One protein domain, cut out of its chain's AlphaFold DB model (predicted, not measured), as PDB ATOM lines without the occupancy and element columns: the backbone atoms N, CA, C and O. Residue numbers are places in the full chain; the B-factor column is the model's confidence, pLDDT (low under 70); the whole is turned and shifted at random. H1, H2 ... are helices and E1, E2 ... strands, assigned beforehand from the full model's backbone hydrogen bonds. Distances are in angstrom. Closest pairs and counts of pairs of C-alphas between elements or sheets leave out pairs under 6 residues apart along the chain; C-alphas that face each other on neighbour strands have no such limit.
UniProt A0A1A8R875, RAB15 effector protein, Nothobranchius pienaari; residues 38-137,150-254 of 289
ATOM      1  N   LYS A  38      33.779 -22.809  -4.610       53.25
ATOM      2  CA  LYS A  38      34.497 -21.720  -3.936       53.25
ATOM      3  C   LYS A  38      35.497 -22.284  -2.917       53.25
ATOM      4  O   LYS A  38      35.117 -23.094  -2.078       53.25
ATOM      5  N   PRO A  39      36.755 -21.798  -2.895       51.06
ATOM      6  CA  PRO A  39      37.772 -22.214  -1.920       51.06
ATOM      7  C   PRO A  39      37.339 -22.106  -0.447       51.06
ATOM      8  O   PRO A  39      37.832 -22.853   0.395       51.06
ATOM      9  N   GLY A  40      36.407 -21.194  -0.133       56.72
ATOM     10  CA  GLY A  40      35.832 -21.056   1.208       56.72
ATOM     11  C   GLY A  40      35.027 -22.277   1.658       56.72
ATOM     12  O   GLY A  40      35.044 -22.604   2.843       56.72
ATOM     13  N   ASP A  41      34.404 -23.002   0.729       73.88
ATOM     14  CA  ASP A  41      33.588 -24.174   1.052       73.88
ATOM     15  C   ASP A  41      34.476 -25.362   1.453       73.88
ATOM     16  O   ASP A  41      34.195 -26.031   2.445       73.88
ATOM     17  N   PHE A  42      35.625 -25.553   0.793       76.94
ATOM     18  CA  PHE A  42      36.599 -26.593   1.159       76.94
ATOM     19  C   PHE A  42      37.179 -26.409   2.561       76.94
ATOM     20  O   PHE A  42      37.316 -27.376   3.309       76.94
ATOM     21  N   VAL A  43      37.484 -25.169   2.946       83.31
ATOM     22  CA  VAL A  43      38.004 -24.845   4.281       83.31
ATOM     23  C   VAL A  43      37.010 -25.256   5.372       83.31
ATOM     24  O   VAL A  43      37.403 -25.868   6.368       83.31
ATOM     25  N   HIS A  44      35.719 -24.983   5.167       86.00
ATOM     26  CA  HIS A  44      34.665 -25.406   6.088       86.00
ATOM     27  C   HIS A  44      34.467 -26.924   6.096       86.00
ATOM     28  O   HIS A  44      34.358 -27.509   7.173       86.00
ATOM     29  N   LEU A  45      34.465 -27.572   4.927       85.56
ATOM     30  CA  LEU A  45      34.305 -29.024   4.817       85.56
ATOM     31  C   LEU A  45      35.424 -29.766   5.560       85.56
ATOM     32  O   LEU A  45      35.139 -30.579   6.436       85.56
ATOM     33  N   ILE A  46      36.687 -29.421   5.299       85.38
ATOM     34  CA  ILE A  46      37.841 -30.065   5.943       85.38
ATOM     35  C   ILE A  46      37.836 -29.798   7.449       85.38
ATOM     36  O   ILE A  46      38.022 -30.719   8.242       85.38
ATOM     37  N   SER A  47      37.556 -28.556   7.860       88.69
ATOM     38  CA  SER A  47      37.404 -28.210   9.275       88.69
ATOM     39  C   SER A  47      36.352 -29.083   9.967       88.69
ATOM     40  O   SER A  47      36.578 -29.548  11.085       88.69
ATOM     41  N   ASN A  48      35.214 -29.335   9.315       88.88
ATOM     42  CA  ASN A  48      34.156 -30.181   9.862       88.88
ATOM     43  C   ASN A  48      34.591 -31.649   9.957       88.88
ATOM     44  O   ASN A  48      34.354 -32.274  10.988       88.88
ATOM     45  N   CYS A  49      35.281 -32.183   8.944       89.00
ATOM     46  CA  CYS A  49      35.828 -33.543   8.976       89.00
ATOM     47  C   CYS A  49      36.837 -33.723  10.117       89.00
ATOM     48  O   CYS A  49      36.746 -34.688  10.875       89.00
ATOM     49  N   ILE A  50      37.761 -32.770  10.285       90.12
ATOM     50  CA  ILE A  50      38.730 -32.764  11.389       90.12
ATOM     51  C   ILE A  50      38.005 -32.694  12.734       90.12
ATOM     52  O   ILE A  50      38.348 -33.429  13.659       90.12
ATOM     53  N   SER A  51      36.982 -31.843  12.845       91.25
ATOM     54  CA  SER A  51      36.192 -31.705  14.074       91.25
ATOM     55  C   SER A  51      35.466 -33.005  14.417       91.25
ATOM     56  O   SER A  51      35.557 -33.467  15.547       91.25
ATOM     57  N   ALA A  52      34.814 -33.647  13.443       90.56
ATOM     58  CA  ALA A  52      34.124 -34.920  13.639       90.56
ATOM     59  C   ALA A  52      35.085 -36.048  14.047       90.56
ATOM     60  O   ALA A  52      34.796 -36.794  14.981       90.56
ATOM     61  N   ALA A  53      36.243 -36.146  13.389       92.00
ATOM     62  CA  ALA A  53      37.280 -37.119  13.728       92.00
ATOM     63  C   ALA A  53      37.846 -36.904  15.137       92.00
ATOM     64  O   ALA A  53      38.012 -37.860  15.898       92.00
ATOM     65  N   SER A  54      38.078 -35.642  15.499       92.06
ATOM     66  CA  SER A  54      38.540 -35.264  16.833       92.06
ATOM     67  C   SER A  54      37.506 -35.642  17.881       92.06
ATOM     68  O   SER A  54      37.820 -36.412  18.778       92.06
ATOM     69  N   THR A  55      36.259 -35.196  17.709       91.81
ATOM     70  CA  THR A  55      35.133 -35.525  18.585       91.81
ATOM     71  C   THR A  55      35.020 -37.028  18.807       91.81
ATOM     72  O   THR A  55      35.000 -37.483  19.947       91.81
ATOM     73  N   ARG A  56      35.018 -37.815  17.725       92.38
ATOM     74  CA  ARG A  56      34.896 -39.267  17.833       92.38
ATOM     75  C   ARG A  56      36.057 -39.880  18.606       92.38
ATOM     76  O   ARG A  56      35.835 -40.793  19.382       92.38
ATOM     77  N   THR A  57      37.273 -39.380  18.426       91.62
ATOM     78  CA  THR A  57      38.458 -39.862  19.153       91.62
ATOM     79  C   THR A  57      38.413 -39.462  20.631       91.62
ATOM     80  O   THR A  57      38.753 -40.269  21.493       91.62
ATOM     81  N   GLN A  58      37.926 -38.258  20.941       90.62
ATOM     82  CA  GLN A  58      37.732 -37.792  22.317       90.62
ATOM     83  C   GLN A  58      36.720 -38.643  23.086       90.62
ATOM     84  O   GLN A  58      36.920 -38.882  24.270       90.62
ATOM     85  N   GLU A  59      35.675 -39.156  22.429       89.94
ATOM     86  CA  GLU A  59      34.735 -40.092  23.063       89.94
ATOM     87  C   GLU A  59      35.437 -41.357  23.577       89.94
ATOM     88  O   GLU A  59      35.073 -41.848  24.639       89.94
ATOM     89  N   TYR A  60      36.457 -41.863  22.871       88.81
ATOM     90  CA  TYR A  60      37.258 -43.003  23.340       88.81
ATOM     91  C   TYR A  60      38.267 -42.609  24.418       88.81
ATOM     92  O   TYR A  60      38.521 -43.408  25.310       88.81
ATOM     93  N   LEU A  61      38.830 -41.397  24.353       86.56
ATOM     94  CA  LEU A  61      39.735 -40.881  25.388       86.56
ATOM     95  C   LEU A  61      39.017 -40.650  26.725       86.56
ATOM     96  O   LEU A  61      39.560 -40.962  27.776       86.56
ATOM     97  N   ALA A  62      37.794 -40.118  26.687       85.69
ATOM     98  CA  ALA A  62      36.987 -39.848  27.875       85.69
ATOM     99  C   ALA A  62      36.219 -41.081  28.382       85.69
ATOM    100  O   ALA A  62      35.593 -41.034  29.445       85.69
ATOM    101  N   PHE A  63      36.222 -42.181  27.624       85.62
ATOM    102  CA  PHE A  63      35.522 -43.395  28.012       85.62
ATOM    103  C   PHE A  63      36.225 -44.062  29.194       85.62
ATOM    104  O   PHE A  63      37.379 -44.471  29.103       85.62
ATOM    105  N   LYS A  64      35.488 -44.212  30.297       83.00
ATOM    106  CA  LYS A  64      35.933 -44.948  31.479       83.00
ATOM    107  C   LYS A  64      35.224 -46.287  31.511       83.00
ATOM    108  O   LYS A  64      34.006 -46.325  31.687       83.00
ATOM    109  N   ASP A  65      35.984 -47.361  31.339       82.12
ATOM    110  CA  ASP A  65      35.456 -48.709  31.488       82.12
ATOM    111  C   ASP A  65      35.205 -49.007  32.972       82.12
ATOM    112  O   ASP A  65      36.163 -49.008  33.748       82.12
ATOM    113  N   PRO A  66      33.959 -49.291  33.390       85.00
ATOM    114  CA  PRO A  66      33.673 -49.690  34.765       85.00
ATOM    115  C   PRO A  66      34.440 -50.942  35.210       85.00
ATOM    116  O   PRO A  66      34.631 -51.134  36.407       85.00
ATOM    117  N   GLU A  67      34.843 -51.802  34.268       86.38
ATOM    118  CA  GLU A  67      35.608 -53.021  34.550       86.38
ATOM    119  C   GLU A  67      37.126 -52.860  34.357       86.38
ATOM    120  O   GLU A  67      37.850 -53.830  34.572       86.38
ATOM    121  N   GLU A  68      37.606 -51.677  33.950       79.12
ATOM    122  CA  GLU A  68      39.021 -51.387  33.647       79.12
ATOM    123  C   GLU A  68      39.687 -52.395  32.678       79.12
ATOM    124  O   GLU A  68      40.890 -52.652  32.727       79.12
ATOM    125  N   LYS A  69      38.925 -52.994  31.761       81.25
ATOM    126  CA  LYS A  69      39.431 -53.935  30.747       81.25
ATOM    127  C   LYS A  69      39.667 -53.264  29.404       81.25
ATOM    128  O   LYS A  69      40.511 -53.715  28.629       81.25
ATOM    129  N   PHE A  70      38.923 -52.207  29.106       79.81
ATOM    130  CA  PHE A  70      39.023 -51.470  27.861       79.81
ATOM    131  C   PHE A  70      39.910 -50.234  28.020       79.81
ATOM    132  O   PHE A  70      39.491 -49.206  28.543       79.81
ATOM    133  N   HIS A  71      41.124 -50.342  27.481       77.31
ATOM    134  CA  HIS A  71      42.073 -49.244  27.341       77.31
ATOM    135  C   HIS A  71      42.459 -49.131  25.860       77.31
ATOM    136  O   HIS A  71      43.201 -49.985  25.358       77.31
ATOM    137  N   PRO A  72      41.919 -48.152  25.109       81.56
ATOM    138  CA  PRO A  72      42.212 -48.034  23.688       81.56
ATOM    139  C   PRO A  72      43.697 -47.723  23.495       81.56
ATOM    140  O   PRO A  72      44.208 -46.727  24.003       81.56
ATOM    141  N   SER A  73      44.396 -48.572  22.740       84.38
ATOM    142  CA  SER A  73      45.809 -48.338  22.462       84.38
ATOM    143  C   SER A  73      46.002 -47.082  21.596       84.38
ATOM    144  O   SER A  73      45.118 -46.727  20.805       84.38
ATOM    145  N   PRO A  74      47.181 -46.440  21.670       82.38
ATOM    146  CA  PRO A  74      47.626 -45.403  20.740       82.38
ATOM    147  C   PRO A  74      47.202 -45.611  19.280       82.38
ATOM    148  O   PRO A  74      46.580 -44.752  18.649       82.38
ATOM    149  N   ARG A  75      47.467 -46.814  18.764       84.62
ATOM    150  CA  ARG A  75      47.168 -47.207  17.388       84.62
ATOM    151  C   ARG A  75      45.668 -47.251  17.098       84.62
ATOM    152  O   ARG A  75      45.256 -46.870  16.005       84.62
ATOM    153  N   VAL A  76      44.854 -47.692  18.058       86.81
ATOM    154  CA  VAL A  76      43.390 -47.694  17.923       86.81
ATOM    155  C   VAL A  76      42.863 -46.264  17.846       86.81
ATOM    156  O   VAL A  76      42.050 -45.975  16.974       86.81
ATOM    157  N   LEU A  77      43.356 -45.348  18.683       88.62
ATOM    158  CA  LEU A  77      42.943 -43.939  18.641       88.62
ATOM    159  C   LEU A  77      43.293 -43.277  17.301       88.62
ATOM    160  O   LEU A  77      42.463 -42.578  16.720       88.62
ATOM    161  N   ILE A  78      44.488 -43.557  16.770       89.12
ATOM    162  CA  ILE A  78      44.901 -43.132  15.425       89.12
ATOM    163  C   ILE A  78      43.919 -43.645  14.365       89.12
ATOM    164  O   ILE A  78      43.445 -42.878  13.526       89.12
ATOM    165  N   GLN A  79      43.585 -44.936  14.412       89.69
ATOM    166  CA  GLN A  79      42.651 -45.540  13.465       89.69
ATOM    167  C   GLN A  79      41.246 -44.949  13.586       89.69
ATOM    168  O   GLN A  79      40.628 -44.665  12.565       89.69
ATOM    169  N   VAL A  80      40.752 -44.708  14.801       90.69
ATOM    170  CA  VAL A  80      39.454 -44.059  15.030       90.69
ATOM    171  C   VAL A  80      39.428 -42.672  14.395       90.69
ATOM    172  O   VAL A  80      38.484 -42.364  13.659       90.69
ATOM    173  N   PHE A  81      40.462 -41.859  14.624       91.62
ATOM    174  CA  PHE A  81      40.572 -40.534  14.020       91.62
ATOM    175  C   PHE A  81      40.555 -40.635  12.492       91.62
ATOM    176  O   PHE A  81      39.713 -40.029  11.829       91.62
ATOM    177  N   LEU A  82      41.461 -41.440  11.931       90.06
ATOM    178  CA  LEU A  82      41.662 -41.561  10.491       90.06
ATOM    179  C   LEU A  82      40.419 -42.104   9.782       90.06
ATOM    180  O   LEU A  82      39.986 -41.539   8.780       90.06
ATOM    181  N   MET A  83      39.816 -43.172  10.305       90.75
ATOM    182  CA  MET A  83      38.625 -43.780   9.712       90.75
ATOM    183  C   MET A  83      37.430 -42.835   9.776       90.75
ATOM    184  O   MET A  83      36.697 -42.715   8.795       90.75
ATOM    185  N   THR A  84      37.257 -42.112  10.885       91.12
ATOM    186  CA  THR A  84      36.199 -41.100  10.991       91.12
ATOM    187  C   THR A  84      36.433 -39.978   9.983       91.12
ATOM    188  O   THR A  84      35.515 -39.615   9.252       91.12
ATOM    189  N   TYR A  85      37.664 -39.472   9.888       89.94
ATOM    190  CA  TYR A  85      38.033 -38.424   8.940       89.94
ATOM    191  C   TYR A  85      37.753 -38.835   7.487       89.94
ATOM    192  O   TYR A  85      37.055 -38.127   6.761       89.94
ATOM    193  N   ILE A  86      38.247 -40.009   7.081       87.00
ATOM    194  CA  ILE A  86      38.061 -40.555   5.733       87.00
ATOM    195  C   ILE A  86      36.571 -40.745   5.443       87.00
ATOM    196  O   ILE A  86      36.082 -40.268   4.422       87.00
ATOM    197  N   THR A  87      35.822 -41.360   6.360       88.56
ATOM    198  CA  THR A  87      34.378 -41.596   6.189       88.56
ATOM    199  C   THR A  87      33.611 -40.294   5.946       88.56
ATOM    200  O   THR A  87      32.736 -40.243   5.081       88.56
ATOM    201  N   GLN A  88      33.954 -39.224   6.669       86.00
ATOM    202  CA  GLN A  88      33.333 -37.910   6.484       86.00
ATOM    203  C   GLN A  88      33.648 -37.319   5.104       86.00
ATOM    204  O   GLN A  88      32.740 -36.851   4.425       86.00
ATOM    205  N   ILE A  89      34.904 -37.392   4.656       83.19
ATOM    206  CA  ILE A  89      35.315 -36.907   3.328       83.19
ATOM    207  C   ILE A  89      34.593 -37.663   2.203       83.19
ATOM    208  O   ILE A  89      34.070 -37.035   1.280       83.19
ATOM    209  N   PHE A  90      34.504 -38.993   2.300       82.38
ATOM    210  CA  PHE A  90      33.773 -39.814   1.329       82.38
ATOM    211  C   PHE A  90      32.277 -39.484   1.310       82.38
ATOM    212  O   PHE A  90      31.693 -39.365   0.239       82.38
ATOM    213  N   SER A  91      31.667 -39.258   2.476       82.44
ATOM    214  CA  SER A  91      30.243 -38.894   2.575       82.44
ATOM    215  C   SER A  91      29.916 -37.544   1.919       82.44
ATOM    216  O   SER A  91      28.761 -37.281   1.585       82.44
ATOM    217  N   LEU A  92      30.922 -36.687   1.731       79.25
ATOM    218  CA  LEU A  92      30.797 -35.363   1.124       79.25
ATOM    219  C   LEU A  92      31.136 -35.345  -0.378       79.25
ATOM    220  O   LEU A  92      30.978 -34.299  -1.003       79.25
ATOM    221  N   ASN A  93      31.557 -36.474  -0.968       75.12
ATOM    222  CA  ASN A  93      31.955 -36.603  -2.379       75.12
ATOM    223  C   ASN A  93      33.032 -35.592  -2.828       75.12
ATOM    224  O   ASN A  93      32.966 -35.061  -3.933       75.12
ATOM    225  N   VAL A  94      34.025 -35.314  -1.978       75.31
ATOM    226  CA  VAL A  94      35.140 -34.387  -2.287       75.31
ATOM    227  C   VAL A  94      36.489 -35.095  -2.445       75.31
ATOM    228  O   VAL A  94      37.546 -34.478  -2.328       75.31
ATOM    229  N   THR A  95      36.467 -36.402  -2.703       74.94
ATOM    230  CA  THR A  95      37.660 -37.261  -2.800       74.94
ATOM    231  C   THR A  95      38.591 -36.888  -3.949       74.94
ATOM    232  O   THR A  95      39.795 -37.088  -3.844       74.94
ATOM    233  N   ASP A  96      38.064 -36.299  -5.021       72.81
ATOM    234  CA  ASP A  96      38.875 -35.903  -6.179       72.81
ATOM    235  C   ASP A  96      39.743 -34.667  -5.874       72.81
ATOM    236  O   ASP A  96      40.824 -34.497  -6.440       72.81
ATOM    237  N   ALA A  97      39.312 -33.853  -4.903       73.88
ATOM    238  CA  ALA A  97      40.006 -32.653  -4.442       73.88
ATOM    239  C   ALA A  97      40.865 -32.886  -3.184       73.88
ATOM    240  O   ALA A  97      41.700 -32.044  -2.843       73.88
ATOM    241  N   PHE A  98      40.667 -34.002  -2.475       78.00
ATOM    242  CA  PHE A  98      41.333 -34.302  -1.208       78.00
ATOM    243  C   PHE A  98      41.752 -35.773  -1.131       78.00
ATOM    244  O   PHE A  98      40.914 -36.669  -1.185       78.00
ATOM    245  N   SER A  99      43.030 -36.031  -0.856       77.88
ATOM    246  CA  SER A  99      43.537 -37.373  -0.561       77.88
ATOM    247  C   SER A  99      44.116 -37.466   0.851       77.88
ATOM    248  O   SER A  99      44.833 -36.582   1.318       77.88
ATOM    249  N   CYS A 100      43.794 -38.556   1.545       77.38
ATOM    250  CA  CYS A 100      44.429 -38.949   2.798       77.38
ATOM    251  C   CYS A 100      45.142 -40.275   2.557       77.38
ATOM    252  O   CYS A 100      44.487 -41.262   2.215       77.38
ATOM    253  N   LYS A 101      46.462 -40.307   2.713       72.06
ATOM    254  CA  LYS A 101      47.240 -41.547   2.647       72.06
ATOM    255  C   LYS A 101      47.635 -41.930   4.063       72.06
ATOM    256  O   LYS A 101      48.059 -41.055   4.813       72.06
ATOM    257  N   GLY A 102      47.462 -43.206   4.417       67.19
ATOM    258  CA  GLY A 102      47.937 -43.757   5.692       67.19
ATOM    259  C   GLY A 102      49.462 -43.677   5.818       67.19
ATOM    260  O   GLY A 102      50.097 -42.947   5.061       67.19
ATOM    261  N   HIS A 103      50.034 -44.432   6.760       67.94
ATOM    262  CA  HIS A 103      51.463 -44.365   7.093       67.94
ATOM    263  C   HIS A 103      52.362 -44.200   5.857       67.94
ATOM    264  O   HIS A 103      52.316 -45.002   4.920       67.94
ATOM    265  N   ASP A 104      53.173 -43.143   5.850       66.69
ATOM    266  CA  ASP A 104      54.139 -42.902   4.784       66.69
ATOM    267  C   ASP A 104      55.531 -43.223   5.323       66.69
ATOM    268  O   ASP A 104      56.148 -42.435   6.044       66.69
ATOM    269  N   ALA A 105      56.024 -44.414   4.971       63.09
ATOM    270  CA  ALA A 105      57.335 -44.902   5.386       63.09
ATOM    271  C   ALA A 105      58.485 -43.985   4.930       63.09
ATOM    272  O   ALA A 105      59.537 -43.973   5.565       63.09
ATOM    273  N   ARG A 106      58.291 -43.193   3.863       64.81
ATOM    274  CA  ARG A 106      59.285 -42.217   3.394       64.81
ATOM    275  C   ARG A 106      59.280 -40.947   4.241       64.81
ATOM    276  O   ARG A 106      60.335 -40.352   4.425       64.81
ATOM    277  N   ALA A 107      58.117 -40.553   4.759       63.94
ATOM    278  CA  ALA A 107      57.964 -39.382   5.623       63.94
ATOM    279  C   ALA A 107      58.168 -39.691   7.118       63.94
ATOM    280  O   ALA A 107      58.258 -38.766   7.921       63.94
ATOM    281  N   ALA A 108      58.217 -40.980   7.486       74.12
ATOM    282  CA  ALA A 108      58.130 -41.454   8.868       74.12
ATOM    283  C   ALA A 108      56.977 -40.786   9.636       74.12
ATOM    284  O   ALA A 108      57.152 -40.412  10.789       74.12
ATOM    285  N   ALA A 109      55.837 -40.620   8.958       83.50
ATOM    286  CA  ALA A 109      54.642 -39.951   9.456       83.50
ATOM    287  C   ALA A 109      53.466 -40.932   9.511       83.50
ATOM    288  O   ALA A 109      53.391 -41.875   8.713       83.50
ATOM    289  N   ASP A 110      52.516 -40.689  10.414       84.81
ATOM    290  CA  ASP A 110      51.349 -41.557  10.582       84.81
ATOM    291  C   ASP A 110      50.377 -41.450   9.404       84.81
ATOM    292  O   ASP A 110      49.761 -42.447   9.019       84.81
ATOM    293  N   TRP A 111      50.244 -40.258   8.814       88.81
ATOM    294  CA  TRP A 111      49.504 -40.049   7.569       88.81
ATOM    295  C   TRP A 111      49.815 -38.692   6.929       88.81
ATOM    296  O   TRP A 111      50.343 -37.775   7.562       88.81
ATOM    297  N   VAL A 112      49.431 -38.551   5.659       87.00
ATOM    298  CA  VAL A 112      49.537 -37.299   4.899       87.00
ATOM    299  C   VAL A 112      48.175 -36.909   4.340       87.00
ATOM    300  O   VAL A 112      47.486 -37.708   3.701       87.00
ATOM    301  N   TRP A 113      47.796 -35.656   4.568       88.94
ATOM    302  CA  TRP A 113      46.648 -34.991   3.963       88.94
ATOM    303  C   TRP A 113      47.118 -34.166   2.779       88.94
ATOM    304  O   TRP A 113      47.984 -33.312   2.948       88.94
ATOM    305  N   ALA A 114      46.547 -34.373   1.603       87.56
ATOM    306  CA  ALA A 114      46.896 -33.619   0.413       87.56
ATOM    307  C   ALA A 114      45.644 -33.086  -0.281       87.56
ATOM    308  O   ALA A 114      44.771 -33.850  -0.688       87.56
ATOM    309  N   MET A 115      45.595 -31.770  -0.452       84.38
ATOM    310  CA  MET A 115      44.661 -31.108  -1.358       84.38
ATOM    311  C   MET A 115      45.216 -31.203  -2.766       84.38
ATOM    312  O   MET A 115      46.374 -30.843  -2.969       84.38
ATOM    313  N   LEU A 116      44.417 -31.645  -3.727       84.00
ATOM    314  CA  LEU A 116      44.859 -31.827  -5.105       84.00
ATOM    315  C   LEU A 116      44.425 -30.646  -5.976       84.00
ATOM    316  O   LEU A 116      43.359 -30.062  -5.779       84.00
ATOM    317  N   GLU A 117      45.272 -30.266  -6.926       81.69
ATOM    318  CA  GLU A 117      44.951 -29.282  -7.953       81.69
ATOM    319  C   GLU A 117      44.329 -29.965  -9.171       81.69
ATOM    320  O   GLU A 117      44.923 -30.868  -9.763       81.69
ATOM    321  N   GLU A 118      43.158 -29.503  -9.597       75.25
ATOM    322  CA  GLU A 118      42.546 -29.966 -10.840       75.25
ATOM    323  C   GLU A 118      43.131 -29.239 -12.064       75.25
ATOM    324  O   GLU A 118      43.379 -28.032 -12.001       75.25
ATOM    325  N   PRO A 119      43.341 -29.930 -13.204       76.88
ATOM    326  CA  PRO A 119      43.138 -31.365 -13.451       76.88
ATOM    327  C   PRO A 119      44.404 -32.207 -13.204       76.88
ATOM    328  O   PRO A 119      44.435 -33.392 -13.519       76.88
ATOM    329  N   SER A 120      45.490 -31.590 -12.729       80.56
ATOM    330  CA  SER A 120      46.808 -32.235 -12.668       80.56
ATOM    331  C   SER A 120      46.914 -33.327 -11.600       80.56
ATOM    332  O   SER A 120      47.818 -34.155 -11.667       80.56
ATOM    333  N   HIS A 121      46.014 -33.311 -10.611       79.38
ATOM    334  CA  HIS A 121      46.072 -34.103  -9.382       79.38
ATOM    335  C   HIS A 121      47.374 -33.924  -8.588       79.38
ATOM    336  O   HIS A 121      47.681 -34.717  -7.696       79.38
ATOM    337  N   ASN A 122      48.134 -32.865  -8.872       81.31
ATOM    338  CA  ASN A 122      49.308 -32.533  -8.088       81.31
ATOM    339  C   ASN A 122      48.874 -31.991  -6.723       81.31
ATOM    340  O   ASN A 122      47.905 -31.230  -6.647       81.31
ATOM    341  N   PRO A 123      49.577 -32.339  -5.634       83.19
ATOM    342  CA  PRO A 123      49.279 -31.764  -4.335       83.19
ATOM    343  C   PRO A 123      49.503 -30.249  -4.340       83.19
ATOM    344  O   PRO A 123      50.627 -29.778  -4.497       83.19
ATOM    345  N   LYS A 124      48.432 -29.491  -4.123       84.88
ATOM    346  CA  LYS A 124      48.453 -28.041  -3.930       84.88
ATOM    347  C   LYS A 124      48.891 -27.657  -2.524       84.88
ATOM    348  O   LYS A 124      49.579 -26.664  -2.349       84.88
ATOM    349  N   ILE A 125      48.434 -28.407  -1.524       87.06
ATOM    350  CA  ILE A 125      48.777 -28.232  -0.107       87.06
ATOM    351  C   ILE A 125      48.907 -29.621   0.496       87.06
ATOM    352  O   ILE A 125      48.051 -30.472   0.252       87.06
ATOM    353  N   GLN A 126      49.938 -29.836   1.308       89.00
ATOM    354  CA  GLN A 126      50.144 -31.077   2.045       89.00
ATOM    355  C   GLN A 126      50.316 -30.807   3.537       89.00
ATOM    356  O   GLN A 126      51.025 -29.887   3.937       89.00
ATOM    357  N   ILE A 127      49.687 -31.627   4.370       91.44
ATOM    358  CA  ILE A 127      49.875 -31.631   5.817       91.44
ATOM    359  C   ILE A 127      50.322 -33.034   6.202       91.44
ATOM    360  O   ILE A 127      49.573 -33.999   6.067       91.44
ATOM    361  N   VAL A 128      51.561 -33.134   6.658       91.75
ATOM    362  CA  VAL A 128      52.180 -34.370   7.129       91.75
ATOM    363  C   VAL A 128      51.941 -34.451   8.622       91.75
ATOM    364  O   VAL A 128      52.255 -33.502   9.344       91.75
ATOM    365  N   VAL A 129      51.346 -35.548   9.079       91.06
ATOM    366  CA  VAL A 129      50.868 -35.677  10.453       91.06
ATOM    367  C   VAL A 129      51.659 -36.742  11.192       91.06
ATOM    368  O   VAL A 129      51.728 -37.888  10.760       91.06
ATOM    369  N   GLN A 130      52.212 -36.352  12.336       90.81
ATOM    370  CA  GLN A 130      52.853 -37.245  13.290       90.81
ATOM    371  C   GLN A 130      52.107 -37.174  14.621       90.81
ATOM    372  O   GLN A 130      51.954 -36.103  15.205       90.81
ATOM    373  N   VAL A 131      51.665 -38.311  15.130       88.88
ATOM    374  CA  VAL A 131      51.022 -38.458  16.431       88.88
ATOM    375  C   VAL A 131      52.071 -38.801  17.476       88.88
ATOM    376  O   VAL A 131      52.996 -39.584  17.255       88.88
ATOM    377  N   LEU A 132      51.939 -38.161  18.627       85.69
ATOM    378  CA  LEU A 132      52.805 -38.272  19.779       85.69
ATOM    379  C   LEU A 132      51.956 -38.728  20.952       85.69
ATOM    380  O   LEU A 132      51.020 -38.048  21.377       85.69
ATOM    381  N   HIS A 133      52.302 -39.888  21.488       76.94
ATOM    382  CA  HIS A 133      51.687 -40.389  22.702       76.94
ATOM    383  C   HIS A 133      52.547 -39.950  23.877       76.94
ATOM    384  O   HIS A 133      53.752 -40.200  23.915       76.94
ATOM    385  N   LEU A 134      51.931 -39.234  24.811       63.69
ATOM    386  CA  LEU A 134      52.559 -38.882  26.072       63.69
ATOM    387  C   LEU A 134      52.278 -40.061  27.014       63.69
ATOM    388  O   LEU A 134      51.150 -40.155  27.486       63.69
ATOM    389  N   PRO A 135      53.221 -40.999  27.245       52.97
ATOM    390  CA  PRO A 135      53.024 -42.048  28.233       52.97
ATOM    391  C   PRO A 135      52.627 -41.444  29.576       52.97
ATOM    392  O   PRO A 135      53.140 -40.396  29.990       52.97
ATOM    393  N   GLU A 136      51.711 -42.134  30.245       47.66
ATOM    394  CA  GLU A 136      51.276 -41.847  31.600       47.66
ATOM    395  C   GLU A 136      52.388 -42.231  32.579       47.66
ATOM    396  O   GLU A 136      52.432 -43.331  33.114       47.66
ATOM    397  N   GLY A 137      53.335 -41.311  32.768       39.75
ATOM    398  CA  GLY A 137      54.466 -41.503  33.669       39.75
ATOM    399  C   GLY A 137      55.492 -42.520  33.163       39.75
ATOM    400  O   GLY A 137      55.213 -43.448  32.411       39.75
ATOM    401  N   GLU A 150      60.635 -52.915  16.420       43.53
ATOM    402  CA  GLU A 150      61.950 -53.398  15.995       43.53
ATOM    403  C   GLU A 150      62.158 -53.194  14.490       43.53
ATOM    404  O   GLU A 150      63.197 -52.684  14.089       43.53
ATOM    405  N   SER A 151      61.137 -53.423  13.657       49.06
ATOM    406  CA  SER A 151      61.203 -53.104  12.220       49.06
ATOM    407  C   SER A 151      61.346 -51.595  11.954       49.06
ATOM    408  O   SER A 151      62.125 -51.174  11.098       49.06
ATOM    409  N   ILE A 152      60.665 -50.766  12.754       48.50
ATOM    410  CA  ILE A 152      60.741 -49.301  12.691       48.50
ATOM    411  C   ILE A 152      62.089 -48.799  13.233       48.50
ATOM    412  O   ILE A 152      62.681 -47.897  12.644       48.50
ATOM    413  N   LYS A 153      62.612 -49.392  14.313       48.00
ATOM    414  CA  LYS A 153      63.944 -49.107  14.874       48.00
ATOM    415  C   LYS A 153      65.051 -49.499  13.893       48.00
ATOM    416  O   LYS A 153      65.979 -48.719  13.706       48.00
ATOM    417  N   MET A 154      64.924 -50.639  13.213       49.72
ATOM    418  CA  MET A 154      65.863 -51.078  12.175       49.72
ATOM    419  C   MET A 154      65.843 -50.123  10.970       49.72
ATOM    420  O   MET A 154      66.899 -49.654  10.549       49.72
ATOM    421  N   ALA A 155      64.661 -49.695  10.511       50.19
ATOM    422  CA  ALA A 155      64.527 -48.670   9.467       50.19
ATOM    423  C   ALA A 155      64.989 -47.259   9.913       50.19
ATOM    424  O   ALA A 155      65.340 -46.415   9.087       50.19
ATOM    425  N   GLN A 156      64.988 -46.963  11.219       47.12
ATOM    426  CA  GLN A 156      65.559 -45.736  11.792       47.12
ATOM    427  C   GLN A 156      67.088 -45.789  11.905       47.12
ATOM    428  O   GLN A 156      67.739 -44.769  11.682       47.12
ATOM    429  N   MET A 157      67.664 -46.959  12.196       48.22
ATOM    430  CA  MET A 157      69.115 -47.171  12.195       48.22
ATOM    431  C   MET A 157      69.707 -47.096  10.783       48.22
ATOM    432  O   MET A 157      70.764 -46.492  10.609       48.22
ATOM    433  N   GLU A 158      69.013 -47.623   9.771       52.00
ATOM    434  CA  GLU A 158      69.477 -47.581   8.374       52.00
ATOM    435  C   GLU A 158      69.415 -46.182   7.736       52.00
ATOM    436  O   GLU A 158      70.103 -45.925   6.750       52.00
ATOM    437  N   SER A 159      68.654 -45.238   8.305       50.81
ATOM    438  CA  SER A 159      68.446 -43.907   7.714       50.81
ATOM    439  C   SER A 159      69.337 -42.797   8.289       50.81
ATOM    440  O   SER A 159      69.002 -41.624   8.148       50.81
ATOM    441  N   GLY A 160      70.422 -43.134   8.990       55.69
ATOM    442  CA  GLY A 160      71.378 -42.139   9.483       55.69
ATOM    443  C   GLY A 160      70.869 -41.305  10.664       55.69
ATOM    444  O   GLY A 160      70.682 -40.106  10.542       55.69
ATOM    445  N   GLY A 161      70.661 -41.916  11.833       67.00
ATOM    446  CA  GLY A 161      70.629 -41.219  13.135       67.00
ATOM    447  C   GLY A 161      69.498 -40.211  13.413       67.00
ATOM    448  O   GLY A 161      69.434 -39.701  14.534       67.00
ATOM    449  N   MET A 162      68.619 -39.926  12.447       73.06
ATOM    450  CA  MET A 162      67.512 -38.978  12.597       73.06
ATOM    451  C   MET A 162      66.293 -39.622  13.255       73.06
ATOM    452  O   MET A 162      65.877 -40.729  12.896       73.06
ATOM    453  N   ASN A 163      65.690 -38.904  14.198       79.31
ATOM    454  CA  ASN A 163      64.477 -39.357  14.875       79.31
ATOM    455  C   ASN A 163      63.217 -39.147  13.991       79.31
ATOM    456  O   ASN A 163      63.271 -38.406  13.008       79.31
ATOM    457  N   PRO A 164      62.061 -39.768  14.305       81.19
ATOM    458  CA  PRO A 164      60.834 -39.636  13.502       81.19
ATOM    459  C   PRO A 164      60.357 -38.198  13.268       81.19
ATOM    460  O   PRO A 164      59.870 -37.871  12.188       81.19
ATOM    461  N   HIS A 165      60.513 -37.321  14.262       86.12
ATOM    462  CA  HIS A 165      60.097 -35.922  14.160       86.12
ATOM    463  C   HIS A 165      60.989 -35.158  13.186       86.12
ATOM    464  O   HIS A 165      60.494 -34.385  12.371       86.12
ATOM    465  N   GLU A 166      62.296 -35.408  13.245       86.62
ATOM    466  CA  GLU A 166      63.266 -34.848  12.307       86.62
ATOM    467  C   GLU A 166      62.981 -35.333  10.883       86.62
ATOM    468  O   GLU A 166      62.890 -34.512   9.978       86.62
ATOM    469  N   LYS A 167      62.703 -36.629  10.692       84.94
ATOM    470  CA  LYS A 167      62.304 -37.183   9.385       84.94
ATOM    471  C   LYS A 167      61.037 -36.541   8.824       84.94
ATOM    472  O   LYS A 167      60.993 -36.217   7.641       84.94
ATOM    473  N   THR A 168      60.027 -36.316   9.666       87.38
ATOM    474  CA  THR A 168      58.801 -35.610   9.264       87.38
ATOM    475  C   THR A 168      59.113 -34.184   8.791       87.38
ATOM    476  O   THR A 168      58.555 -33.718   7.794       87.38
ATOM    477  N   VAL A 169      60.018 -33.477   9.479       87.94
ATOM    478  CA  VAL A 169      60.414 -32.108   9.111       87.94
ATOM    479  C   VAL A 169      61.262 -32.080   7.840       87.94
ATOM    480  O   VAL A 169      61.018 -31.230   6.984       87.94
ATOM    481  N   ASP A 170      62.186 -33.023   7.678       85.69
ATOM    482  CA  ASP A 170      63.022 -33.178   6.487       85.69
ATOM    483  C   ASP A 170      62.200 -33.538   5.256       85.69
ATOM    484  O   ASP A 170      62.353 -32.921   4.200       85.69
ATOM    485  N   PHE A 171      61.264 -34.480   5.394       84.44
ATOM    486  CA  PHE A 171      60.316 -34.801   4.334       84.44
ATOM    487  C   PHE A 171      59.569 -33.542   3.904       84.44
ATOM    488  O   PHE A 171      59.559 -33.186   2.724       84.44
ATOM    489  N   ARG A 172      59.020 -32.802   4.869       85.75
ATOM    490  CA  ARG A 172      58.334 -31.541   4.601       85.75
ATOM    491  C   ARG A 172      59.244 -30.524   3.896       85.75
ATOM    492  O   ARG A 172      58.792 -29.867   2.958       85.75
ATOM    493  N   ALA A 173      60.509 -30.401   4.301       84.38
ATOM    494  CA  ALA A 173      61.481 -29.515   3.656       84.38
ATOM    495  C   ALA A 173      61.785 -29.941   2.208       84.38
ATOM    496  O   ALA A 173      61.882 -29.086   1.330       84.38
ATOM    497  N   SER A 174      61.852 -31.252   1.943       82.31
ATOM    498  CA  SER A 174      62.095 -31.812   0.606       82.31
ATOM    499  C   SER A 174      60.938 -31.589  -0.375       82.31
ATOM    500  O   SER A 174      61.170 -31.425  -1.571       82.31
ATOM    501  N   VAL A 175      59.696 -31.543   0.124       82.50
ATOM    502  CA  VAL A 175      58.498 -31.267  -0.686       82.50
ATOM    503  C   VAL A 175      58.403 -29.781  -1.036       82.50
ATOM    504  O   VAL A 175      58.001 -29.424  -2.142       82.50
ATOM    505  N   GLY A 176      58.785 -28.903  -0.104       77.06
ATOM    506  CA  GLY A 176      58.829 -27.460  -0.310       77.06
ATOM    507  C   GLY A 176      57.749 -26.686   0.448       77.06
ATOM    508  O   GLY A 176      57.258 -27.089   1.503       77.06
ATOM    509  N   LYS A 177      57.421 -25.492  -0.057       75.62
ATOM    510  CA  LYS A 177      56.716 -24.456   0.719       75.62
ATOM    511  C   LYS A 177      55.238 -24.750   0.991       75.62
ATOM    512  O   LYS A 177      54.690 -24.201   1.944       75.62
ATOM    513  N   ASP A 178      54.634 -25.627   0.197       83.75
ATOM    514  CA  ASP A 178      53.224 -26.018   0.296       83.75
ATOM    515  C   ASP A 178      52.991 -27.221   1.226       83.75
ATOM    516  O   ASP A 178      51.888 -27.764   1.298       83.75
ATOM    517  N   CYS A 179      54.030 -27.640   1.958       88.81
ATOM    518  CA  CYS A 179      53.970 -28.718   2.933       88.81
ATOM    519  C   CYS A 179      54.104 -28.191   4.372       88.81
ATOM    520  O   CYS A 179      55.004 -27.402   4.693       88.81
ATOM    521  N   PHE A 180      53.218 -28.655   5.251       91.88
ATOM    522  CA  PHE A 180      53.185 -28.345   6.679       91.88
ATOM    523  C   PHE A 180      53.404 -29.616   7.494       91.88
ATOM    524  O   PHE A 180      52.899 -30.675   7.131       91.88
ATOM    525  N   ALA A 181      54.099 -29.497   8.621       92.19
ATOM    526  CA  ALA A 181      54.183 -30.568   9.607       92.19
ATOM    527  C   ALA A 181      53.181 -30.305  10.738       92.19
ATOM    528  O   ALA A 181      53.135 -29.194  11.277       92.19
ATOM    529  N   LEU A 182      52.386 -31.314  11.089       93.31
ATOM    530  CA  LEU A 182      51.426 -31.307  12.188       93.31
ATOM    531  C   LEU A 182      51.800 -32.393  13.199       93.31
ATOM    532  O   LEU A 182      51.717 -33.577  12.897       93.31
ATOM    533  N   PHE A 183      52.150 -31.986  14.416       91.75
ATOM    534  CA  PHE A 183      52.363 -32.905  15.531       91.75
ATOM    535  C   PHE A 183      51.115 -32.952  16.409       91.75
ATOM    536  O   PHE A 183      50.748 -31.916  16.959       91.75
ATOM    537  N   LEU A 184      50.464 -34.111  16.536       91.75
ATOM    538  CA  LEU A 184      49.266 -34.317  17.357       91.75
ATOM    539  C   LEU A 184      49.599 -35.004  18.680       91.75
ATOM    540  O   LEU A 184      50.452 -35.876  18.721       91.75
ATOM    541  N   PHE A 185      48.881 -34.658  19.743       88.75
ATOM    542  CA  PHE A 185      49.006 -35.266  21.064       88.75
ATOM    543  C   PHE A 185      47.632 -35.686  21.555       88.75
ATOM    544  O   PHE A 185      46.739 -34.847  21.697       88.75
ATOM    545  N   PHE A 186      47.465 -36.978  21.810       87.69
ATOM    546  CA  PHE A 186      46.231 -37.521  22.368       87.69
ATOM    547  C   PHE A 186      46.380 -37.646  23.875       87.69
ATOM    548  O   PHE A 186      47.339 -38.262  24.329       87.69
ATOM    549  N   GLY A 187      45.442 -37.057  24.617       78.69
ATOM    550  CA  GLY A 187      45.370 -37.164  26.068       78.69
ATOM    551  C   GLY A 187      46.631 -36.660  26.764       78.69
ATOM    552  O   GLY A 187      47.493 -37.434  27.172       78.69
ATOM    553  N   LYS A 188      46.754 -35.338  26.903       79.12
ATOM    554  CA  LYS A 188      47.893 -34.743  27.611       79.12
ATOM    555  C   LYS A 188      47.834 -35.113  29.098       79.12
ATOM    556  O   LYS A 188      46.751 -35.306  29.635       79.12
ATOM    557  N   GLN A 189      48.979 -35.189  29.781       74.19
ATOM    558  CA  GLN A 189      49.041 -35.615  31.190       74.19
ATOM    559  C   GLN A 189      48.109 -34.808  32.116       74.19
ATOM    560  O   GLN A 189      47.512 -35.360  33.030       74.19
ATOM    561  N   ASP A 190      47.984 -33.507  31.871       77.56
ATOM    562  CA  ASP A 190      47.118 -32.577  32.602       77.56
ATOM    563  C   ASP A 190      45.708 -32.441  31.996       77.56
ATOM    564  O   ASP A 190      44.873 -31.727  32.547       77.56
ATOM    565  N   ASP A 191      45.441 -33.097  30.863       82.56
ATOM    566  CA  ASP A 191      44.174 -33.029  30.135       82.56
ATOM    567  C   ASP A 191      43.990 -34.244  29.197       82.56
ATOM    568  O   ASP A 191      44.194 -34.167  27.977       82.56
ATOM    569  N   GLN A 192      43.634 -35.387  29.795       82.94
ATOM    570  CA  GLN A 192      43.583 -36.697  29.129       82.94
ATOM    571  C   GLN A 192      42.426 -36.849  28.125       82.94
ATOM    572  O   GLN A 192      42.483 -37.690  27.233       82.94
ATOM    573  N   GLU A 193      41.399 -36.005  28.213       84.31
ATOM    574  CA  GLU A 193      40.196 -36.086  27.369       84.31
ATOM    575  C   GLU A 193      40.319 -35.260  26.075       84.31
ATOM    576  O   GLU A 193      39.423 -35.244  25.224       84.31
ATOM    577  N   ASN A 194      41.425 -34.527  25.911       86.88
ATOM    578  CA  ASN A 194      41.610 -33.595  24.807       86.88
ATOM    579  C   ASN A 194      42.730 -33.998  23.851       86.88
ATOM    580  O   ASN A 194      43.699 -34.673  24.198       86.88
ATOM    581  N   ILE A 195      42.574 -33.528  22.613       90.56
ATOM    582  CA  ILE A 195      43.557 -33.679  21.548       90.56
ATOM    583  C   ILE A 195      44.175 -32.315  21.273       90.56
ATOM    584  O   ILE A 195      43.481 -31.305  21.132       90.56
ATOM    585  N   TYR A 196      45.492 -32.297  21.168       90.31
ATOM    586  CA  TYR A 196      46.282 -31.096  20.955       90.31
ATOM    587  C   TYR A 196      47.112 -31.221  19.687       90.31
ATOM    588  O   TYR A 196      47.427 -32.327  19.258       90.31
ATOM    589  N   GLY A 197      47.489 -30.093  19.089       91.94
ATOM    590  CA  GLY A 197      48.349 -30.104  17.914       91.94
ATOM    591  C   GLY A 197      49.233 -28.873  17.763       91.94
ATOM    592  O   GLY A 197      48.844 -27.773  18.154       91.94
ATOM    593  N   VAL A 198      50.405 -29.063  17.152       92.94
ATOM    594  CA  VAL A 198      51.274 -27.987  16.657       92.94
ATOM    595  C   VAL A 198      51.425 -28.138  15.151       92.94
ATOM    596  O   VAL A 198      52.049 -29.088  14.685       92.94
ATOM    597  N   LEU A 199      50.869 -27.193  14.395       93.12
ATOM    598  CA  LEU A 199      51.071 -27.088  12.954       93.12
ATOM    599  C   LEU A 199      52.163 -26.056  12.681       93.12
ATOM    600  O   LEU A 199      52.035 -24.910  13.114       93.12
ATOM    601  N   SER A 200      53.198 -26.402  11.916       90.75
ATOM    602  CA  SER A 200      54.153 -25.396  11.455       90.75
ATOM    603  C   SER A 200      54.786 -25.693  10.102       90.75
ATOM    604  O   SER A 200      55.032 -26.836   9.722       90.75
ATOM    605  N   ASN A 201      55.100 -24.607   9.398       89.06
ATOM    606  CA  ASN A 201      55.943 -24.582   8.209       89.06
ATOM    607  C   ASN A 201      57.330 -23.956   8.513       89.06
ATOM    608  O   ASN A 201      58.024 -23.488   7.609       89.06
ATOM    609  N   ASN A 202      57.737 -23.895   9.784       85.50
ATOM    610  CA  ASN A 202      58.953 -23.195  10.206       85.50
ATOM    611  C   ASN A 202      59.808 -23.991  11.210       85.50
ATOM    612  O   ASN A 202      60.619 -23.416  11.934       85.50
ATOM    613  N   PHE A 203      59.648 -25.315  11.271       83.00
ATOM    614  CA  PHE A 203      60.459 -26.143  12.172       83.00
ATOM    615  C   PHE A 203      61.946 -26.181  11.792       83.00
ATOM    616  O   PHE A 203      62.780 -26.337  12.674       83.00
ATOM    617  N   GLU A 204      62.301 -25.937  10.531       76.38
ATOM    618  CA  GLU A 204      63.700 -25.829  10.090       76.38
ATOM    619  C   GLU A 204      64.465 -24.731  10.856       76.38
ATOM    620  O   GLU A 204      65.579 -24.948  11.332       76.38
ATOM    621  N   ALA A 205      63.825 -23.582  11.099       76.50
ATOM    622  CA  ALA A 205      64.409 -22.516  11.914       76.50
ATOM    623  C   ALA A 205      64.576 -22.916  13.392       76.50
ATOM    624  O   ALA A 205      65.428 -22.358  14.089       76.50
ATOM    625  N   ALA A 206      63.766 -23.857  13.885       70.25
ATOM    626  CA  ALA A 206      63.903 -24.406  15.231       70.25
ATOM    627  C   ALA A 206      65.055 -25.425  15.307       70.25
ATOM    628  O   ALA A 206      65.820 -25.395  16.271       70.25
ATOM    629  N   ILE A 207      65.249 -26.239  14.262       72.31
ATOM    630  CA  ILE A 207      66.388 -27.166  14.135       72.31
ATOM    631  C   ILE A 207      67.707 -26.395  14.115       72.31
ATOM    632  O   ILE A 207      68.610 -26.710  14.886       72.31
ATOM    633  N   ALA A 208      67.798 -25.323  13.321       67.25
ATOM    634  CA  ALA A 208      69.008 -24.504  13.219       67.25
ATOM    635  C   ALA A 208      69.440 -23.854  14.552       67.25
ATOM    636  O   ALA A 208      70.602 -23.490  14.716       67.25
ATOM    637  N   LYS A 209      68.514 -23.696  15.511       66.75
ATOM    638  CA  LYS A 209      68.780 -23.123  16.842       66.75
ATOM    639  C   LYS A 209      69.021 -24.169  17.937       66.75
ATOM    640  O   LYS A 209      69.584 -23.813  18.967       66.75
ATOM    641  N   GLY A 210      68.565 -25.410  17.751       60.72
ATOM    642  CA  GLY A 210      68.487 -26.428  18.812       60.72
ATOM    643  C   GLY A 210      69.024 -27.813  18.439       60.72
ATOM    644  O   GLY A 210      68.904 -28.736  19.239       60.72
ATOM    645  N   ASN A 211      69.609 -27.967  17.249       66.12
ATOM    646  CA  ASN A 211      70.172 -29.186  16.654       66.12
ATOM    647  C   ASN A 211      69.211 -30.371  16.448       66.12
ATOM    648  O   ASN A 211      69.565 -31.246  15.664       66.12
ATOM    649  N   LYS A 212      68.039 -30.425  17.103       79.06
ATOM    650  CA  LYS A 212      67.080 -31.541  17.008       79.06
ATOM    651  C   LYS A 212      65.631 -31.098  17.192       79.06
ATOM    652  O   LYS A 212      65.347 -30.199  17.984       79.06
ATOM    653  N   VAL A 213      64.709 -31.770  16.501       81.19
ATOM    654  CA  VAL A 213      63.278 -31.724  16.842       81.19
ATOM    655  C   VAL A 213      62.999 -32.887  17.769       81.19
ATOM    656  O   VAL A 213      63.023 -34.038  17.345       81.19
ATOM    657  N   ASP A 214      62.757 -32.595  19.039       82.69
ATOM    658  CA  ASP A 214      62.368 -33.595  20.022       82.69
ATOM    659  C   ASP A 214      60.992 -33.279  20.618       82.69
ATOM    660  O   ASP A 214      60.421 -32.196  20.449       82.69
ATOM    661  N   ARG A 215      60.451 -34.252  21.350       82.88
ATOM    662  CA  ARG A 215      59.186 -34.100  22.067       82.88
ATOM    663  C   ARG A 215      59.179 -32.870  22.986       82.88
ATOM    664  O   ARG A 215      58.154 -32.202  23.073       82.88
ATOM    665  N   ARG A 216      60.304 -32.534  23.634       83.69
ATOM    666  CA  ARG A 216      60.402 -31.400  24.574       83.69
ATOM    667  C   ARG A 216      60.240 -30.059  23.864       83.69
ATOM    668  O   ARG A 216      59.532 -29.188  24.366       83.69
ATOM    669  N   LEU A 217      60.864 -29.892  22.700       85.25
ATOM    670  CA  LEU A 217      60.703 -28.719  21.848       85.25
ATOM    671  C   LEU A 217      59.243 -28.565  21.415       85.25
ATOM    672  O   LEU A 217      58.689 -27.471  21.510       85.25
ATOM    673  N   ILE A 218      58.612 -29.658  20.977       85.75
ATOM    674  CA  ILE A 218      57.211 -29.631  20.542       85.75
ATOM    675  C   ILE A 218      56.295 -29.259  21.723       85.75
ATOM    676  O   ILE A 218      55.445 -28.380  21.595       85.75
ATOM    677  N   GLU A 219      56.521 -29.843  22.901       83.75
ATOM    678  CA  GLU A 219      55.808 -29.504  24.139       83.75
ATOM    679  C   GLU A 219      56.003 -28.038  24.567       83.75
ATOM    680  O   GLU A 219      55.086 -27.414  25.107       83.75
ATOM    681  N   HIS A 220      57.183 -27.459  24.320       85.19
ATOM    682  CA  HIS A 220      57.476 -26.070  24.666       85.19
ATOM    683  C   HIS A 220      56.588 -25.080  23.901       85.19
ATOM    684  O   HIS A 220      56.164 -24.082  24.489       85.19
ATOM    685  N   PHE A 221      56.216 -25.377  22.649       83.94
ATOM    686  CA  PHE A 221      55.264 -24.542  21.910       83.94
ATOM    687  C   PHE A 221      53.942 -24.389  22.671       83.94
ATOM    688  O   PHE A 221      53.430 -23.277  22.770       83.94
ATOM    689  N   PHE A 222      53.432 -25.456  23.294       81.38
ATOM    690  CA  PHE A 222      52.196 -25.382  24.080       81.38
ATOM    691  C   PHE A 222      52.337 -24.528  25.340       81.38
ATOM    692  O   PHE A 222      51.425 -23.770  25.654       81.38
ATOM    693  N   LYS A 223      53.468 -24.616  26.052       79.06
ATOM    694  CA  LYS A 223      53.707 -23.823  27.275       79.06
ATOM    695  C   LYS A 223      53.803 -22.324  26.986       79.06
ATOM    696  O   LYS A 223      53.404 -21.517  27.818       79.06
ATOM    697  N   GLY A 224      54.341 -21.960  25.824       68.94
ATOM    698  CA  GLY A 224      54.504 -20.569  25.405       68.94
ATOM    699  C   GLY A 224      53.252 -19.928  24.801       68.94
ATOM    700  O   GLY A 224      53.284 -18.738  24.491       68.94
ATOM    701  N   SER A 225      52.164 -20.680  24.605       73.44
ATOM    702  CA  SER A 225      50.969 -20.173  23.928       73.44
ATOM    703  C   SER A 225      49.864 -19.770  24.885       73.44
ATOM    704  O   SER A 225      49.453 -20.539  25.748       73.44
ATOM    705  N   SER A 226      49.312 -18.579  24.666       75.00
ATOM    706  CA  SER A 226      48.137 -18.073  25.377       75.00
ATOM    707  C   SER A 226      46.814 -18.369  24.660       75.00
ATOM    708  O   SER A 226      45.750 -18.103  25.217       75.00
ATOM    709  N   ARG A 227      46.849 -18.901  23.426       87.25
ATOM    710  CA  ARG A 227      45.655 -19.139  22.600       87.25
ATOM    711  C   ARG A 227      45.745 -20.443  21.811       87.25
ATOM    712  O   ARG A 227      46.786 -20.783  21.252       87.25
ATOM    713  N   PHE A 228      44.605 -21.118  21.706       90.44
ATOM    714  CA  PHE A 228      44.402 -22.258  20.819       90.44
ATOM    715  C   PHE A 228      43.567 -21.855  19.602       90.44
ATOM    716  O   PHE A 228      42.601 -21.101  19.725       90.44
ATOM    717  N   HIS A 229      43.937 -22.379  18.436       91.31
ATOM    718  CA  HIS A 229      43.205 -22.232  17.185       91.31
ATOM    719  C   HIS A 229      42.222 -23.388  16.988       91.31
ATOM    720  O   HIS A 229      42.525 -24.545  17.288       91.31
ATOM    721  N   THR A 230      41.053 -23.072  16.447       89.81
ATOM    722  CA  THR A 230      40.063 -24.040  15.966       89.81
ATOM    723  C   THR A 230      40.514 -24.682  14.648       89.81
ATOM    724  O   THR A 230      41.316 -24.082  13.924       89.81
ATOM    725  N   PRO A 231      39.968 -25.856  14.272       89.56
ATOM    726  CA  PRO A 231      40.225 -26.455  12.962       89.56
ATOM    727  C   PRO A 231      39.961 -25.480  11.812       89.56
ATOM    728  O   PRO A 231      40.763 -25.385  10.889       89.56
ATOM    729  N   LEU A 232      38.897 -24.678  11.913       89.25
ATOM    730  CA  LEU A 232      38.559 -23.677  10.907       89.25
ATOM    731  C   LEU A 232      39.655 -22.622  10.756       89.25
ATOM    732  O   LEU A 232      40.081 -22.347   9.640       89.25
ATOM    733  N   GLU A 233      40.130 -22.052  11.863       90.38
ATOM    734  CA  GLU A 233      41.196 -21.043  11.845       90.38
ATOM    735  C   GLU A 233      42.505 -21.611  11.285       90.38
ATOM    736  O   GLU A 233      43.201 -20.921  10.540       90.38
ATOM    737  N   ILE A 234      42.823 -22.871  11.598       90.31
ATOM    738  CA  ILE A 234      43.982 -23.558  11.020       90.31
ATOM    739  C   ILE A 234      43.832 -23.670   9.508       90.31
ATOM    740  O   ILE A 234      44.728 -23.257   8.773       90.31
ATOM    741  N   MET A 235      42.701 -24.199   9.040       89.00
ATOM    742  CA  MET A 235      42.472 -24.381   7.610       89.00
ATOM    743  C   MET A 235      42.456 -23.031   6.884       89.00
ATOM    744  O   MET A 235      43.081 -22.890   5.841       89.00
ATOM    745  N   GLN A 236      41.844 -21.994   7.458       89.75
ATOM    746  CA  GLN A 236      41.891 -20.639   6.901       89.75
ATOM    747  C   GLN A 236      43.323 -20.110   6.791       89.75
ATOM    748  O   GLN A 236      43.690 -19.548   5.761       89.75
ATOM    749  N   ALA A 237      44.151 -20.293   7.821       89.56
ATOM    750  CA  ALA A 237      45.543 -19.856   7.798       89.56
ATOM    751  C   ALA A 237      46.361 -20.614   6.745       89.56
ATOM    752  O   ALA A 237      47.062 -19.987   5.955       89.56
ATOM    753  N   VAL A 238      46.218 -21.939   6.673       88.00
ATOM    754  CA  VAL A 238      46.886 -22.786   5.673       88.00
ATOM    755  C   VAL A 238      46.505 -22.378   4.248       88.00
ATOM    756  O   VAL A 238      47.371 -22.289   3.387       88.00
ATOM    757  N   PHE A 239      45.232 -22.066   3.999       84.56
ATOM    758  CA  PHE A 239      44.754 -21.689   2.664       84.56
ATOM    759  C   PHE A 239      45.020 -20.226   2.288       84.56
ATOM    760  O   PHE A 239      45.012 -19.887   1.106       84.56
ATOM    761  N   SER A 240      45.224 -19.343   3.268       83.06
ATOM    762  CA  SER A 240      45.459 -17.911   3.033       83.06
ATOM    763  C   SER A 240      46.934 -17.518   3.061       83.06
ATOM    764  O   SER A 240      47.282 -16.404   2.648       83.06
ATOM    765  N   ILE A 241      47.813 -18.393   3.554       77.38
ATOM    766  CA  ILE A 241      49.214 -18.042   3.712       77.38
ATOM    767  C   ILE A 241      49.909 -17.920   2.362       77.38
ATOM    768  O   ILE A 241      49.854 -18.787   1.496       77.38
ATOM    769  N   LYS A 242      50.635 -16.815   2.202       66.81
ATOM    770  CA  LYS A 242      51.631 -16.700   1.142       66.81
ATOM    771  C   LYS A 242      52.818 -17.552   1.570       66.81
ATOM    772  O   LYS A 242      53.403 -17.280   2.616       66.81
ATOM    773  N   THR A 243      53.155 -18.544   0.756       60.50
ATOM    774  CA  THR A 243      54.084 -19.669   0.984       60.50
ATOM    775  C   THR A 243      55.505 -19.298   1.458       60.50
ATOM    776  O   THR A 243      56.320 -20.168   1.738       60.50
ATOM    777  N   SER A 244      55.827 -18.007   1.605       63.94
ATOM    778  CA  SER A 244      57.076 -17.481   2.168       63.94
ATOM    779  C   SER A 244      57.000 -17.019   3.629       63.94
ATOM    780  O   SER A 244      58.033 -16.650   4.188       63.94
ATOM    781  N   ARG A 245      55.817 -16.987   4.261       80.69
ATOM    782  CA  ARG A 245      55.681 -16.526   5.652       80.69
ATOM    783  C   ARG A 245      55.752 -17.693   6.643       80.69
ATOM    784  O   ARG A 245      55.089 -18.708   6.416       80.69
ATOM    785  N   PRO A 246      56.506 -17.548   7.748       85.25
ATOM    786  CA  PRO A 246      56.504 -18.538   8.811       85.25
ATOM    787  C   PRO A 246      55.137 -18.566   9.501       85.25
ATOM    788  O   PRO A 246      54.540 -17.526   9.786       85.25
ATOM    789  N   LEU A 247      54.664 -19.773   9.777       88.75
ATOM    790  CA  LEU A 247      53.418 -20.087  10.451       88.75
ATOM    791  C   LEU A 247      53.688 -21.162  11.489       88.75
ATOM    792  O   LEU A 247      54.225 -22.227  11.178       88.75
ATOM    793  N   THR A 248      53.268 -20.886  12.713       90.69
ATOM    794  CA  THR A 248      53.193 -21.861  13.794       90.69
ATOM    795  C   THR A 248      51.864 -21.628  14.487       90.69
ATOM    796  O   THR A 248      51.620 -20.538  15.000       90.69
ATOM    797  N   LEU A 249      50.991 -22.627  14.454       92.31
ATOM    798  CA  LEU A 249      49.678 -22.587  15.083       92.31
ATOM    799  C   LEU A 249      49.579 -23.716  16.088       92.31
ATOM    800  O   LEU A 249      50.006 -24.840  15.826       92.31
ATOM    801  N   ILE A 250      48.973 -23.405  17.224       93.38
ATOM    802  CA  ILE A 250      48.717 -24.374  18.279       93.38
ATOM    803  C   ILE A 250      47.220 -24.550  18.380       93.38
ATOM    804  O   ILE A 250      46.466 -23.579  18.423       93.38
ATOM    805  N   THR A 251      46.780 -25.794  18.396       90.94
ATOM    806  CA  THR A 251      45.368 -26.135  18.374       90.94
ATOM    807  C   THR A 251      45.023 -27.065  19.513       90.94
ATOM    808  O   THR A 251      45.822 -27.902  19.936       90.94
ATOM    809  N   LYS A 252      43.813 -26.867  20.018       90.12
ATOM    810  CA  LYS A 252      43.131 -27.783  20.908       90.12
ATOM    811  C   LYS A 252      41.872 -28.203  20.170       90.12
ATOM    812  O   LYS A 252      40.976 -27.384  19.945       90.12
ATOM    813  N   PHE A 253      41.827 -29.459  19.759       85.75
ATOM    814  CA  PHE A 253      40.654 -30.040  19.135       85.75
ATOM    815  C   PHE A 253      39.690 -30.426  20.252       85.75
ATOM    816  O   PHE A 253      39.668 -31.562  20.709       85.75
ATOM    817  N   SER A 254      38.966 -29.428  20.756       67.56
ATOM    818  CA  SER A 254      37.958 -29.622  21.790       67.56
ATOM    819  C   SER A 254      36.561 -29.660  21.206       67.56
ATOM    820  O   SER A 254      36.174 -28.811  20.400       67.56
TER     821      SER A 254
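AT A GLANCE: This is residues 38 to 137 and 150 to 254 of the 289 residues of the protein "RAB15 effector protein" of Nothobranchius pienaari (UniProt A0A1A8R875). A twisted, curled sheet of six strands is the core of a three-layer body: the hairpin of long helices H1 and H2, with H7, covers one face, and H4 and H6 cover the other. H5 and H3 lie farther out, near H4, and residues 64 to 69, between H1 and H2, stick out. The printed part has 205 residues with seven named helices and six named strands, in the order H1 H2 E1 E2 E3 H3 H4 E4 E5 H5 H6 H7 E6; the class is mixed, helices and strands. The mixed sheet runs E1 E2 E3 E4 E5 E6, with E3 and E4 parallel and the other neighbours antiparallel. The whole is compact, with a radius of gyration of the C-alphas of 16.9 A and spans of 53 by 42 by 38 A.

IN THESE COORDINATES: H1, residues 39 to 61, begins with C-alpha 39 at (37.772, -22.214, -1.920) and is 33.1 A long. H2 is residues 74 to 91, 26.0 A. E1 (98 to 101), E2 (111 to 117) and E3 (122 to 133, 31.9 A) form a meander, each strand the antiparallel neighbour of the one before. H3 (150 to 157) and H4 (164 to 175) precede E4 (179 to 188, 26.1 A) and E5 (191 to 200, 22.5 A). H5 (203 to 210), H6 (215 to 223) and H7 (231 to 240) follow. E6, residues 248 to 253, ends with C-alpha 253 at (40.654, -30.040, 19.135).

HOW THE PARTS SIT: E1 and E2 have N 99 and O 114 at 2.8 A; E2 and E3, N 113 and O 127 at 2.9 A; E3 and E4, N 130 and O 182 at 2.9 A; E4 and E5, N 183 and O 198 at 2.9 A; E5 and E6, N 251 and O 197 at 2.9 A. E3 bends by 61 degrees at residue 125, E5 by 81 degrees at residue 194. H1 touches H2, closest C-alphas Ala 53 and Phe 81, 4.8 A. H1 touches H7 with residues 43 to 51 alone, closest C-alphas Ser 47 and Leu 232, 5.0 A. H4, at a height over the sheet of 9.0 A, runs along the strands, at 2 degrees to E4 on the local plane. H6 runs across them, at 81 degrees to E5 on the local plane. H4 and H5 only just touch, with 3 pairs of C-alphas within 8 A, the closest Val 169 and Phe 203, 6.7 A. H3 is close to but not clearly touching H4, C-alphas Gln 156 and Pro 164, 7.9 A. In H2, H3, H4 and H7 every O i to N i+4 pair is within hydrogen-bond range; in H1 18 of 19, in H5 3 of 4, in H6 4 of 5.

THE WHOLE: The C-alphas farthest apart are those of Glu 67 and Pro 119, 53.2 A. Residues 138 to 149 are not printed; C-alphas 137 and 150 are 22.6 A apart across the cut. Of the links printed whole, H1 to H2 is long. Mean pLDDT of the printed part is 80.3; 34 residues are under 70, among them 150 to 161.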